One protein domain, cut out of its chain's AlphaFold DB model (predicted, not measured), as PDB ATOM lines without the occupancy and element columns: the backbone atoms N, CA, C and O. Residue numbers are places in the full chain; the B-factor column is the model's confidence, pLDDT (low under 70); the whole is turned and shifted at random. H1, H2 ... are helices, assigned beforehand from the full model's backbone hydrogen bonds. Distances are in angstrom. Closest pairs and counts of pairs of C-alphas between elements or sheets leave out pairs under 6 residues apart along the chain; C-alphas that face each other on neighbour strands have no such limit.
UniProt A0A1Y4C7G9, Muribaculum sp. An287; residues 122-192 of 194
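What this domain is: This is residues 122 to 192 of the 194 residues of a protein of Muribaculum sp. An287 (UniProt A0A1Y4C7G9). Short helix H3 lies in the middle, with long helix H2 packed across it, H1 making a corner with H2, and H4 leading away so that residues 180 to 192 stick out as an arm. The printed part has 71 residues with four named helices, H1 to H4 in order, and no named strand: all helix. It is loose, with a radius of gyration of the C-alphas of 14.1 A and spans of 41 by 30 by 21 A.

Where its parts are: H1, residues 122 to 130, begins at C-alpha 122 (47.228, -56.181, 46.519). H2 is residues 132 to 150, 25.6 A long; H3 is 159 to 168; H4 is 172 to 190, 27.5 A long, ending at C-alpha 190 (67.774, -32.780, 53.291).

How they stand to each other: H2, with residues 139 to 147 alone, touches H3 at a steep tilt of 64 degrees; the closest C-alphas, of Arg 144 and Pro 159, are 5.2 A apart. H1 and H3 are close but not clearly touching, as are H3 and H4. H4 is apart from H1 and H2. Every O i to N i+4 pair is within hydrogen-bond range in H1, H3 and H4, and 13 of 15 in H2.

The domain as a whole: The printed part has no cut and no long link. Residues 184 to 192 are under pLDDT 70.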
ATOM      1  N   LYS A 122      46.454 -55.515  47.577       92.44
ATOM      2  CA  LYS A 122      47.228 -56.181  46.519       92.44
ATOM      3  C   LYS A 122      46.485 -56.205  45.181       92.44
ATOM      4  O   LYS A 122      47.093 -55.967  44.144       92.44
ATOM      5  N   GLU A 123      45.185 -56.490  45.206       91.69
ATOM      6  CA  GLU A 123      44.357 -56.518  43.997       91.69
ATOM      7  C   GLU A 123      44.219 -55.122  43.389       91.69
ATOM      8  O   GLU A 123      44.512 -54.947  42.211       91.69
ATOM      9  N   LYS A 124      43.914 -54.111  44.210       93.56
ATOM     10  CA  LYS A 124      43.825 -52.714  43.757       93.56
ATOM     11  C   LYS A 124      45.148 -52.189  43.190       93.56
ATOM     12  O   LYS A 124      45.149 -51.443  42.216       93.56
ATOM     13  N   ARG A 125      46.285 -52.571  43.782       94.31
ATOM     14  CA  ARG A 125      47.622 -52.201  43.280       94.31
ATOM     15  C   ARG A 125      47.902 -52.847  41.923       94.31
ATOM     16  O   ARG A 125      48.294 -52.147  40.998       94.31
ATOM     17  N   LYS A 126      47.590 -54.137  41.767       92.56
ATOM     18  CA  LYS A 126      47.685 -54.839  40.478       92.56
ATOM     19  C   LYS A 126      46.785 -54.206  39.407       92.56
ATOM     20  O   LYS A 126      47.194 -54.054  38.261       92.56
ATOM     21  N   GLU A 127      45.565 -53.821  39.772       93.31
ATOM     22  CA  GLU A 127      44.649 -53.093  38.889       93.31
ATOM     23  C   GLU A 127      45.216 -51.737  38.452       93.31
ATOM     24  O   GLU A 127      45.088 -51.374  37.284       93.31
ATOM     25  N   LEU A 128      45.864 -51.004  39.362       94.81
ATOM     26  CA  LEU A 128      46.493 -49.718  39.060       94.81
ATOM     27  C   LEU A 128      47.678 -49.872  38.103       94.81
ATOM     28  O   LEU A 128      47.811 -49.082  37.173       94.81
ATOM     29  N   GLU A 129      48.506 -50.896  38.308       94.19
ATOM     30  CA  GLU A 129      49.647 -51.212  37.444       94.19
ATOM     31  C   GLU A 129      49.203 -51.562  36.018       94.19
ATOM     32  O   GLU A 129      49.788 -51.086  35.045       94.19
ATOM     33  N   LEU A 130      48.144 -52.366  35.887       92.56
ATOM     34  CA  LEU A 130      47.635 -52.808  34.589       92.56
ATOM     35  C   LEU A 130      46.798 -51.737  33.880       92.56
ATOM     36  O   LEU A 130      46.839 -51.627  32.654       92.56
ATOM     37  N   PHE A 131      46.036 -50.938  34.631       93.50
ATOM     38  CA  PHE A 131      45.059 -49.994  34.086       93.50
ATOM     39  C   PHE A 131      45.202 -48.567  34.655       93.50
ATOM     40  O   PHE A 131      44.209 -47.970  35.092       93.50
ATOM     41  N   PRO A 132      46.392 -47.938  34.583       95.19
ATOM     42  CA  PRO A 132      46.631 -46.626  35.195       95.19
ATOM     43  C   PRO A 132      45.770 -45.523  34.568       95.19
ATOM     44  O   PRO A 132      45.211 -44.673  35.259       95.19
ATOM     45  N   ARG A 133      45.561 -45.586  33.247       95.56
ATOM     46  CA  ARG A 133      44.700 -44.635  32.522       95.56
ATOM     47  C   ARG A 133      43.237 -44.708  32.946       95.56
ATOM     48  O   ARG A 133      42.521 -43.720  32.813       95.56
ATOM     49  N   PHE A 134      42.779 -45.867  33.414       94.56
ATOM     50  CA  PHE A 134      41.414 -46.020  33.902       94.56
ATOM     51  C   PHE A 134      41.254 -45.352  35.270       94.56
ATOM     52  O   PHE A 134      40.310 -44.585  35.464       94.56
ATOM     53  N   ALA A 135      42.213 -45.562  36.179       95.12
ATOM     54  CA  ALA A 135      42.266 -44.858  37.460       95.12
ATOM     55  C   ALA A 135      42.261 -43.333  37.265       95.12
ATOM     56  O   ALA A 135      41.429 -42.637  37.847       95.12
ATOM     57  N   GLU A 136      43.121 -42.831  36.377       95.50
ATOM     58  CA  GLU A 136      43.244 -41.404  36.070       95.50
ATOM     59  C   GLU A 136      41.940 -40.811  35.514       95.50
ATOM     60  O   GLU A 136      41.402 -39.836  36.044       95.50
ATOM     61  N   LYS A 137      41.402 -41.410  34.446       96.06
ATOM     62  CA  LYS A 137      40.277 -40.826  33.704       96.06
ATOM     63  C   LYS A 137      38.928 -40.994  34.388       96.06
ATOM     64  O   LYS A 137      38.031 -40.201  34.107       96.06
ATOM     65  N   VAL A 138      38.773 -42.021  35.222       95.25
ATOM     66  CA  VAL A 138      37.491 -42.349  35.858       95.25
ATOM     67  C   VAL A 138      37.501 -41.941  37.325       95.25
ATOM     68  O   VAL A 138      36.700 -41.100  37.719       95.25
ATOM     69  N   TYR A 139      38.416 -42.482  38.131       95.31
ATOM     70  CA  TYR A 139      38.379 -42.299  39.586       95.31
ATOM     71  C   TYR A 139      38.954 -40.952  40.001       95.31
ATOM     72  O   TYR A 139      38.263 -40.172  40.650       95.31
ATOM     73  N   ILE A 140      40.186 -40.642  39.593       96.06
ATOM     74  CA  ILE A 140      40.858 -39.392  39.981       96.06
ATOM     75  C   ILE A 140      40.088 -38.185  39.439       96.06
ATOM     76  O   ILE A 140      39.876 -37.208  40.157       96.06
ATOM     77  N   ARG A 141      39.589 -38.272  38.202       96.75
ATOM     78  CA  ARG A 141      38.697 -37.251  37.645       96.75
ATOM     79  C   ARG A 141      37.421 -37.070  38.476       96.75
ATOM     80  O   ARG A 141      37.094 -35.934  38.808       96.75
ATOM     81  N   ALA A 142      36.720 -38.149  38.827       95.50
ATOM     82  CA  ALA A 142      35.497 -38.056  39.628       95.50
ATOM     83  C   ALA A 142      35.769 -37.476  41.026       95.50
ATOM     84  O   ALA A 142      35.020 -36.627  41.501       95.50
ATOM     85  N   ILE A 143      36.874 -37.872  41.663       96.19
ATOM     86  CA  ILE A 143      37.307 -37.310  42.949       96.19
ATOM     87  C   ILE A 143      37.558 -35.807  42.814       96.19
ATOM     88  O   ILE A 143      37.092 -35.036  43.648       96.19
ATOM     89  N   ARG A 144      38.243 -35.373  41.752       96.44
ATOM     90  CA  ARG A 144      38.495 -33.950  41.491       96.44
ATOM     91  C   ARG A 144      37.197 -33.151  41.389       96.44
ATOM     92  O   ARG A 144      37.093 -32.076  41.974       96.44
ATOM     93  N   GLU A 145      36.213 -33.678  40.667       95.44
ATOM     94  CA  GLU A 145      34.893 -33.056  40.530       95.44
ATOM     95  C   GLU A 145      34.159 -32.997  41.884       95.44
ATOM     96  O   GLU A 145      33.617 -31.952  42.242       95.44
ATOM     97  N   LEU A 146      34.220 -34.067  42.685       95.12
ATOM     98  CA  LEU A 146      33.638 -34.103  44.031       95.12
ATOM     99  C   LEU A 146      34.286 -33.083  44.972       95.12
ATOM    100  O   LEU A 146      33.566 -32.358  45.663       95.12
ATOM    101  N   MET A 147      35.618 -32.993  44.978       94.94
ATOM    102  CA  MET A 147      36.356 -32.007  45.774       94.94
ATOM    103  C   MET A 147      35.938 -30.580  45.399       94.94
ATOM    104  O   MET A 147      35.659 -29.773  46.282       94.94
ATOM    105  N   ALA A 148      35.818 -30.286  44.099       93.75
ATOM    106  CA  ALA A 148      35.445 -28.959  43.613       93.75
ATOM    107  C   ALA A 148      33.988 -28.571  43.923       93.75
ATOM    108  O   ALA A 148      33.718 -27.414  44.233       93.75
ATOM    109  N   GLN A 149      33.042 -29.510  43.824       94.00
ATOM    110  CA  GLN A 149      31.610 -29.207  43.957       94.00
ATOM    111  C   GLN A 149      31.107 -29.242  45.400       94.00
ATOM    112  O   GLN A 149      30.228 -28.467  45.768       94.00
ATOM    113  N   THR A 150      31.616 -30.176  46.204       90.56
ATOM    114  CA  THR A 150      31.038 -30.491  47.522       90.56
ATOM    115  C   THR A 150      31.961 -30.151  48.686       90.56
ATOM    116  O   THR A 150      31.518 -30.161  49.829       90.56
ATOM    117  N   GLY A 151      33.245 -29.889  48.419       87.44
ATOM    118  CA  GLY A 151      34.260 -29.767  49.466       87.44
ATOM    119  C   GLY A 151      34.577 -31.089  50.179       87.44
ATOM    120  O   GLY A 151      35.285 -31.083  51.187       87.44
ATOM    121  N   ASN A 152      34.073 -32.227  49.680       88.00
ATOM    122  CA  ASN A 152      34.459 -33.545  50.174       88.00
ATOM    123  C   ASN A 152      35.973 -33.739  50.037       88.00
ATOM    124  O   ASN A 152      36.571 -33.295  49.061       88.00
ATOM    125  N   TYR A 153      36.572 -34.443  51.000       90.88
ATOM    126  CA  TYR A 153      38.015 -34.707  51.046       90.88
ATOM    127  C   TYR A 153      38.892 -33.447  51.155       90.88
ATOM    128  O   TYR A 153      40.054 -33.471  50.766       90.88
ATOM    129  N   SER A 154      38.370 -32.352  51.718       89.62
ATOM    130  CA  SER A 154      39.109 -31.091  51.924       89.62
ATOM    131  C   SER A 154      40.348 -31.209  52.820       89.62
ATOM    132  O   SER A 154      41.210 -30.337  52.803       89.62
ATOM    133  N   ASN A 155      40.451 -32.283  53.602       90.69
ATOM    134  CA  ASN A 155      41.623 -32.626  54.403       90.69
ATOM    135  C   ASN A 155      42.765 -33.264  53.591       90.69
ATOM    136  O   ASN A 155      43.828 -33.518  54.162       90.69
ATOM    137  N   PHE A 156      42.536 -33.548  52.307       92.81
ATOM    138  CA  PHE A 156      43.531 -34.054  51.372       92.81
ATOM    139  C   PHE A 156      43.987 -32.946  50.413       92.81
ATOM    140  O   PHE A 156      43.191 -32.125  49.964       92.81
ATOM    141  N   ASP A 157      45.271 -32.960  50.059       91.56
ATOM    142  CA  ASP A 157      45.910 -31.923  49.238       91.56
ATOM    143  C   ASP A 157      45.529 -32.027  47.755       91.56
ATOM    144  O   ASP A 157      45.534 -31.032  47.031       91.56
ATOM    145  N   SER A 158      45.243 -33.241  47.269       94.38
ATOM    146  CA  SER A 158      44.976 -33.494  45.851       94.38
ATOM    147  C   SER A 158      44.066 -34.712  45.633       94.38
ATOM    148  O   SER A 158      44.019 -35.611  46.481       94.38
ATOM    149  N   PRO A 159      43.364 -34.803  44.489       96.00
ATOM    150  CA  PRO A 159      42.533 -35.964  44.166       96.00
ATOM    151  C   PRO A 159      43.345 -37.260  44.014       96.00
ATOM    152  O   PRO A 159      42.849 -38.342  44.327       96.00
ATOM    153  N   GLU A 160      44.607 -37.171  43.594       95.38
ATOM    154  CA  GLU A 160      45.537 -38.303  43.550       95.38
ATOM    155  C   GLU A 160      45.848 -38.809  44.967       95.38
ATOM    156  O   GLU A 160      45.917 -40.014  45.198       95.38
ATOM    157  N   GLN A 161      45.963 -37.899  45.940       94.94
ATOM    158  CA  GLN A 161      46.164 -38.252  47.343       94.94
ATOM    159  C   GLN A 161      44.974 -39.041  47.907       94.94
ATOM    160  O   GLN A 161      45.167 -40.059  48.573       94.94
ATOM    161  N   VAL A 162      43.753 -38.593  47.611       95.62
ATOM    162  CA  VAL A 162      42.522 -39.298  48.001       95.62
ATOM    163  C   VAL A 162      42.474 -40.684  47.363       95.62
ATOM    164  O   VAL A 162      42.097 -41.649  48.023       95.62
ATOM    165  N   PHE A 163      42.867 -40.805  46.094       96.00
ATOM    166  CA  PHE A 163      42.882 -42.091  45.404       96.00
ATOM    167  C   PHE A 163      43.917 -43.065  45.990       96.00
ATOM    168  O   PHE A 163      43.602 -44.235  46.199       96.00
ATOM    169  N   GLU A 164      45.119 -42.596  46.335       95.00
ATOM    170  CA  GLU A 164      46.129 -43.424  47.012       95.00
ATOM    171  C   GLU A 164      45.659 -43.908  48.392       95.00
ATOM    172  O   GLU A 164      45.882 -45.065  48.758       95.00
ATOM    173  N   TRP A 165      44.954 -43.056  49.139       95.25
ATOM    174  CA  TRP A 165      44.284 -43.467  50.372       95.25
ATOM    175  C   TRP A 165      43.168 -44.495  50.104       95.25
ATOM    176  O   TRP A 165      43.080 -45.519  50.778       95.25
ATOM    177  N   TRP A 166      42.343 -44.291  49.077       94.81
ATOM    178  CA  TRP A 166      41.261 -45.216  48.722       94.81
ATOM    179  C   TRP A 166      41.758 -46.643  48.440       94.81
ATOM    180  O   TRP A 166      41.093 -47.636  48.773       94.81
ATOM    181  N   ILE A 167      42.935 -46.771  47.822       95.44
ATOM    182  CA  ILE A 167      43.519 -48.078  47.505       95.44
ATOM    183  C   ILE A 167      44.322 -48.699  48.652       95.44
ATOM    184  O   ILE A 167      44.618 -49.892  48.577       95.44
ATOM    185  N   SER A 168      44.633 -47.951  49.716       93.88
ATOM    186  CA  SER A 168      45.385 -48.464  50.871       93.88
ATOM    187  C   SER A 168      44.535 -49.266  51.861       93.88
ATOM    188  O   SER A 168      45.089 -50.045  52.627       93.88
ATOM    189  N   ASN A 169      43.201 -49.126  51.836       94.00
ATOM    190  CA  ASN A 169      42.283 -49.670  52.856       94.00
ATOM    191  C   ASN A 169      42.558 -49.171  54.288       94.00
ATOM    192  O   ASN A 169      42.061 -49.761  55.248       94.00
ATOM    193  N   GLU A 170      43.326 -48.095  54.450       92.94
ATOM    194  CA  GLU A 170      43.626 -47.525  55.761       92.94
ATOM    195  C   GLU A 170      42.537 -46.551  56.220       92.94
ATOM    196  O   GLU A 170      41.777 -45.982  55.428       92.94
ATOM    197  N   ASN A 171      42.479 -46.306  57.529       93.25
ATOM    198  CA  ASN A 171      41.702 -45.193  58.050       93.25
ATOM    199  C   ASN A 171      42.306 -43.866  57.558       93.25
ATOM    200  O   ASN A 171      43.524 -43.696  57.552       93.25
ATOM    201  N   ALA A 172      41.458 -42.912  57.166       91.88
ATOM    202  CA  ALA A 172      41.910 -41.626  56.638       91.88
ATOM    203  C   ALA A 172      42.815 -40.856  57.613       91.88
ATOM    204  O   ALA A 172      43.790 -40.243  57.181       91.88
ATOM    205  N   ALA A 173      42.515 -40.890  58.915       91.50
ATOM    206  CA  ALA A 173      43.299 -40.183  59.923       91.50
ATOM    207  C   ALA A 173      44.707 -40.782  60.062       91.50
ATOM    208  O   ALA A 173      45.695 -40.044  60.028       91.50
ATOM    209  N   ASP A 174      44.793 -42.111  60.145       93.00
ATOM    210  CA  ASP A 174      46.063 -42.833  60.267       93.00
ATOM    211  C   ASP A 174      46.923 -42.645  59.013       93.00
ATOM    212  O   ASP A 174      48.103 -42.302  59.105       93.00
ATOM    213  N   TRP A 175      46.309 -42.761  57.834       94.44
ATOM    214  CA  TRP A 175      46.989 -42.590  56.553       94.44
ATOM    215  C   TRP A 175      47.572 -41.176  56.394       94.44
ATOM    216  O   TRP A 175      48.736 -41.005  56.023       94.44
ATOM    217  N   LEU A 176      46.789 -40.142  56.734       92.25
ATOM    218  CA  LEU A 176      47.243 -38.748  56.687       92.25
ATOM    219  C   LEU A 176      48.359 -38.467  57.700       92.25
ATOM    220  O   LEU A 176      49.305 -37.745  57.377       92.25
ATOM    221  N   SER A 177      48.275 -39.041  58.904       89.25
ATOM    222  CA  SER A 177      49.321 -38.933  59.927       89.25
ATOM    223  C   SER A 177      50.641 -39.539  59.441       89.25
ATOM    224  O   SER A 177      51.680 -38.874  59.449       89.25
ATOM    225  N   ASN A 178      50.589 -40.764  58.911       89.12
ATOM    226  CA  ASN A 178      51.756 -41.467  58.377       89.12
ATOM    227  C   ASN A 178      52.414 -40.691  57.234       89.12
ATOM    228  O   ASN A 178      53.638 -40.552  57.201       89.12
ATOM    229  N   LYS A 179      51.612 -40.122  56.329       85.12
ATOM    230  CA  LYS A 179      52.130 -39.343  55.203       85.12
ATOM    231  C   LYS A 179      52.836 -38.058  55.646       85.12
ATOM    232  O   LYS A 179      53.907 -37.745  55.124       85.12
ATOM    233  N   ARG A 180      52.285 -37.335  56.627       81.38
ATOM    234  CA  ARG A 180      52.924 -36.131  57.199       81.38
ATOM    235  C   ARG A 180      54.256 -36.467  57.864       81.38
ATOM    236  O   ARG A 180      55.241 -35.763  57.661       81.38
ATOM    237  N   ASN A 181      54.304 -37.570  58.607       77.06
ATOM    238  CA  ASN A 181      55.533 -38.031  59.248       77.06
ATOM    239  C   ASN A 181      56.614 -38.381  58.217       77.06
ATOM    240  O   ASN A 181      57.757 -37.963  58.376       77.06
ATOM    241  N   GLN A 182      56.251 -39.065  57.129       74.12
ATOM    242  CA  GLN A 182      57.183 -39.360  56.036       74.12
ATOM    243  C   GLN A 182      57.740 -38.082  55.400       74.12
ATOM    244  O   GLN A 182      58.953 -37.951  55.272       74.12
ATOM    245  N   GLN A 183      56.884 -37.112  55.060       71.25
ATOM    246  CA  GLN A 183      57.324 -35.827  54.498       71.25
ATOM    247  C   GLN A 183      58.301 -35.091  55.426       71.25
ATOM    248  O   GLN A 183      59.311 -34.563  54.965       71.25
ATOM    249  N   ASN A 184      58.040 -35.103  56.735       69.12
ATOM    250  CA  ASN A 184      58.920 -34.484  57.723       69.12
ATOM    251  C   ASN A 184      60.284 -35.184  57.824       69.12
ATOM    252  O   ASN A 184      61.292 -34.493  57.951       69.12
ATOM    253  N   LEU A 185      60.338 -36.521  57.727       65.62
ATOM    254  CA  LEU A 185      61.607 -37.262  57.689       65.62
ATOM    255  C   LEU A 185      62.443 -36.886  56.458       65.62
ATOM    256  O   LEU A 185      63.605 -36.518  56.604       65.62
ATOM    257  N   PHE A 186      61.846 -36.901  55.263       63.34
ATOM    258  CA  PHE A 186      62.564 -36.545  54.033       63.34
ATOM    259  C   PHE A 186      63.073 -35.099  54.053       63.34
ATOM    260  O   PHE A 186      64.177 -34.819  53.587       63.34
ATOM    261  N   ASN A 187      62.300 -34.174  54.626       62.88
ATOM    262  CA  ASN A 187      62.734 -32.787  54.782       62.88
ATOM    263  C   ASN A 187      63.881 -32.660  55.795       62.88
ATOM    264  O   ASN A 187      64.823 -31.909  55.558       62.88
ATOM    265  N   TYR A 188      63.845 -33.414  56.896       59.75
ATOM    266  CA  TYR A 188      64.899 -33.414  57.912       59.75
ATOM    267  C   TYR A 188      66.246 -33.928  57.380       59.75
ATOM    268  O   TYR A 188      67.283 -33.328  57.666       59.75
ATOM    269  N   ASP A 189      66.242 -34.982  56.561       61.22
ATOM    270  CA  ASP A 189      67.468 -35.540  55.972       61.22
ATOM    271  C   ASP A 189      68.110 -34.592  54.939       61.22
ATOM    272  O   ASP A 189      69.338 -34.476  54.873       61.22
ATOM    273  N   ASN A 190      67.296 -33.823  54.208       58.97
ATOM    274  CA  ASN A 190      67.774 -32.780  53.291       58.97
ATOM    275  C   ASN A 190      68.395 -31.564  54.011       58.97
ATOM    276  O   ASN A 190      69.170 -30.823  53.411       58.97
ATOM    277  N   HIS A 191      68.088 -31.346  55.294       58.66
ATOM    278  CA  HIS A 191      68.676 -30.262  56.094       58.66
ATOM    279  C   HIS A 191      69.986 -30.648  56.801       58.66
ATOM    280  O   HIS A 191      70.648 -29.775  57.359       58.66
ATOM    281  N   LYS A 192      70.383 -31.928  56.779       54.19
ATOM    282  CA  LYS A 192      71.648 -32.419  57.359       54.19
ATOM    283  C   LYS A 192      72.789 -32.581  56.352       54.19
ATOM    284  O   LYS A 192      73.872 -33.010  56.738       54.19
TER     285      LYS A 192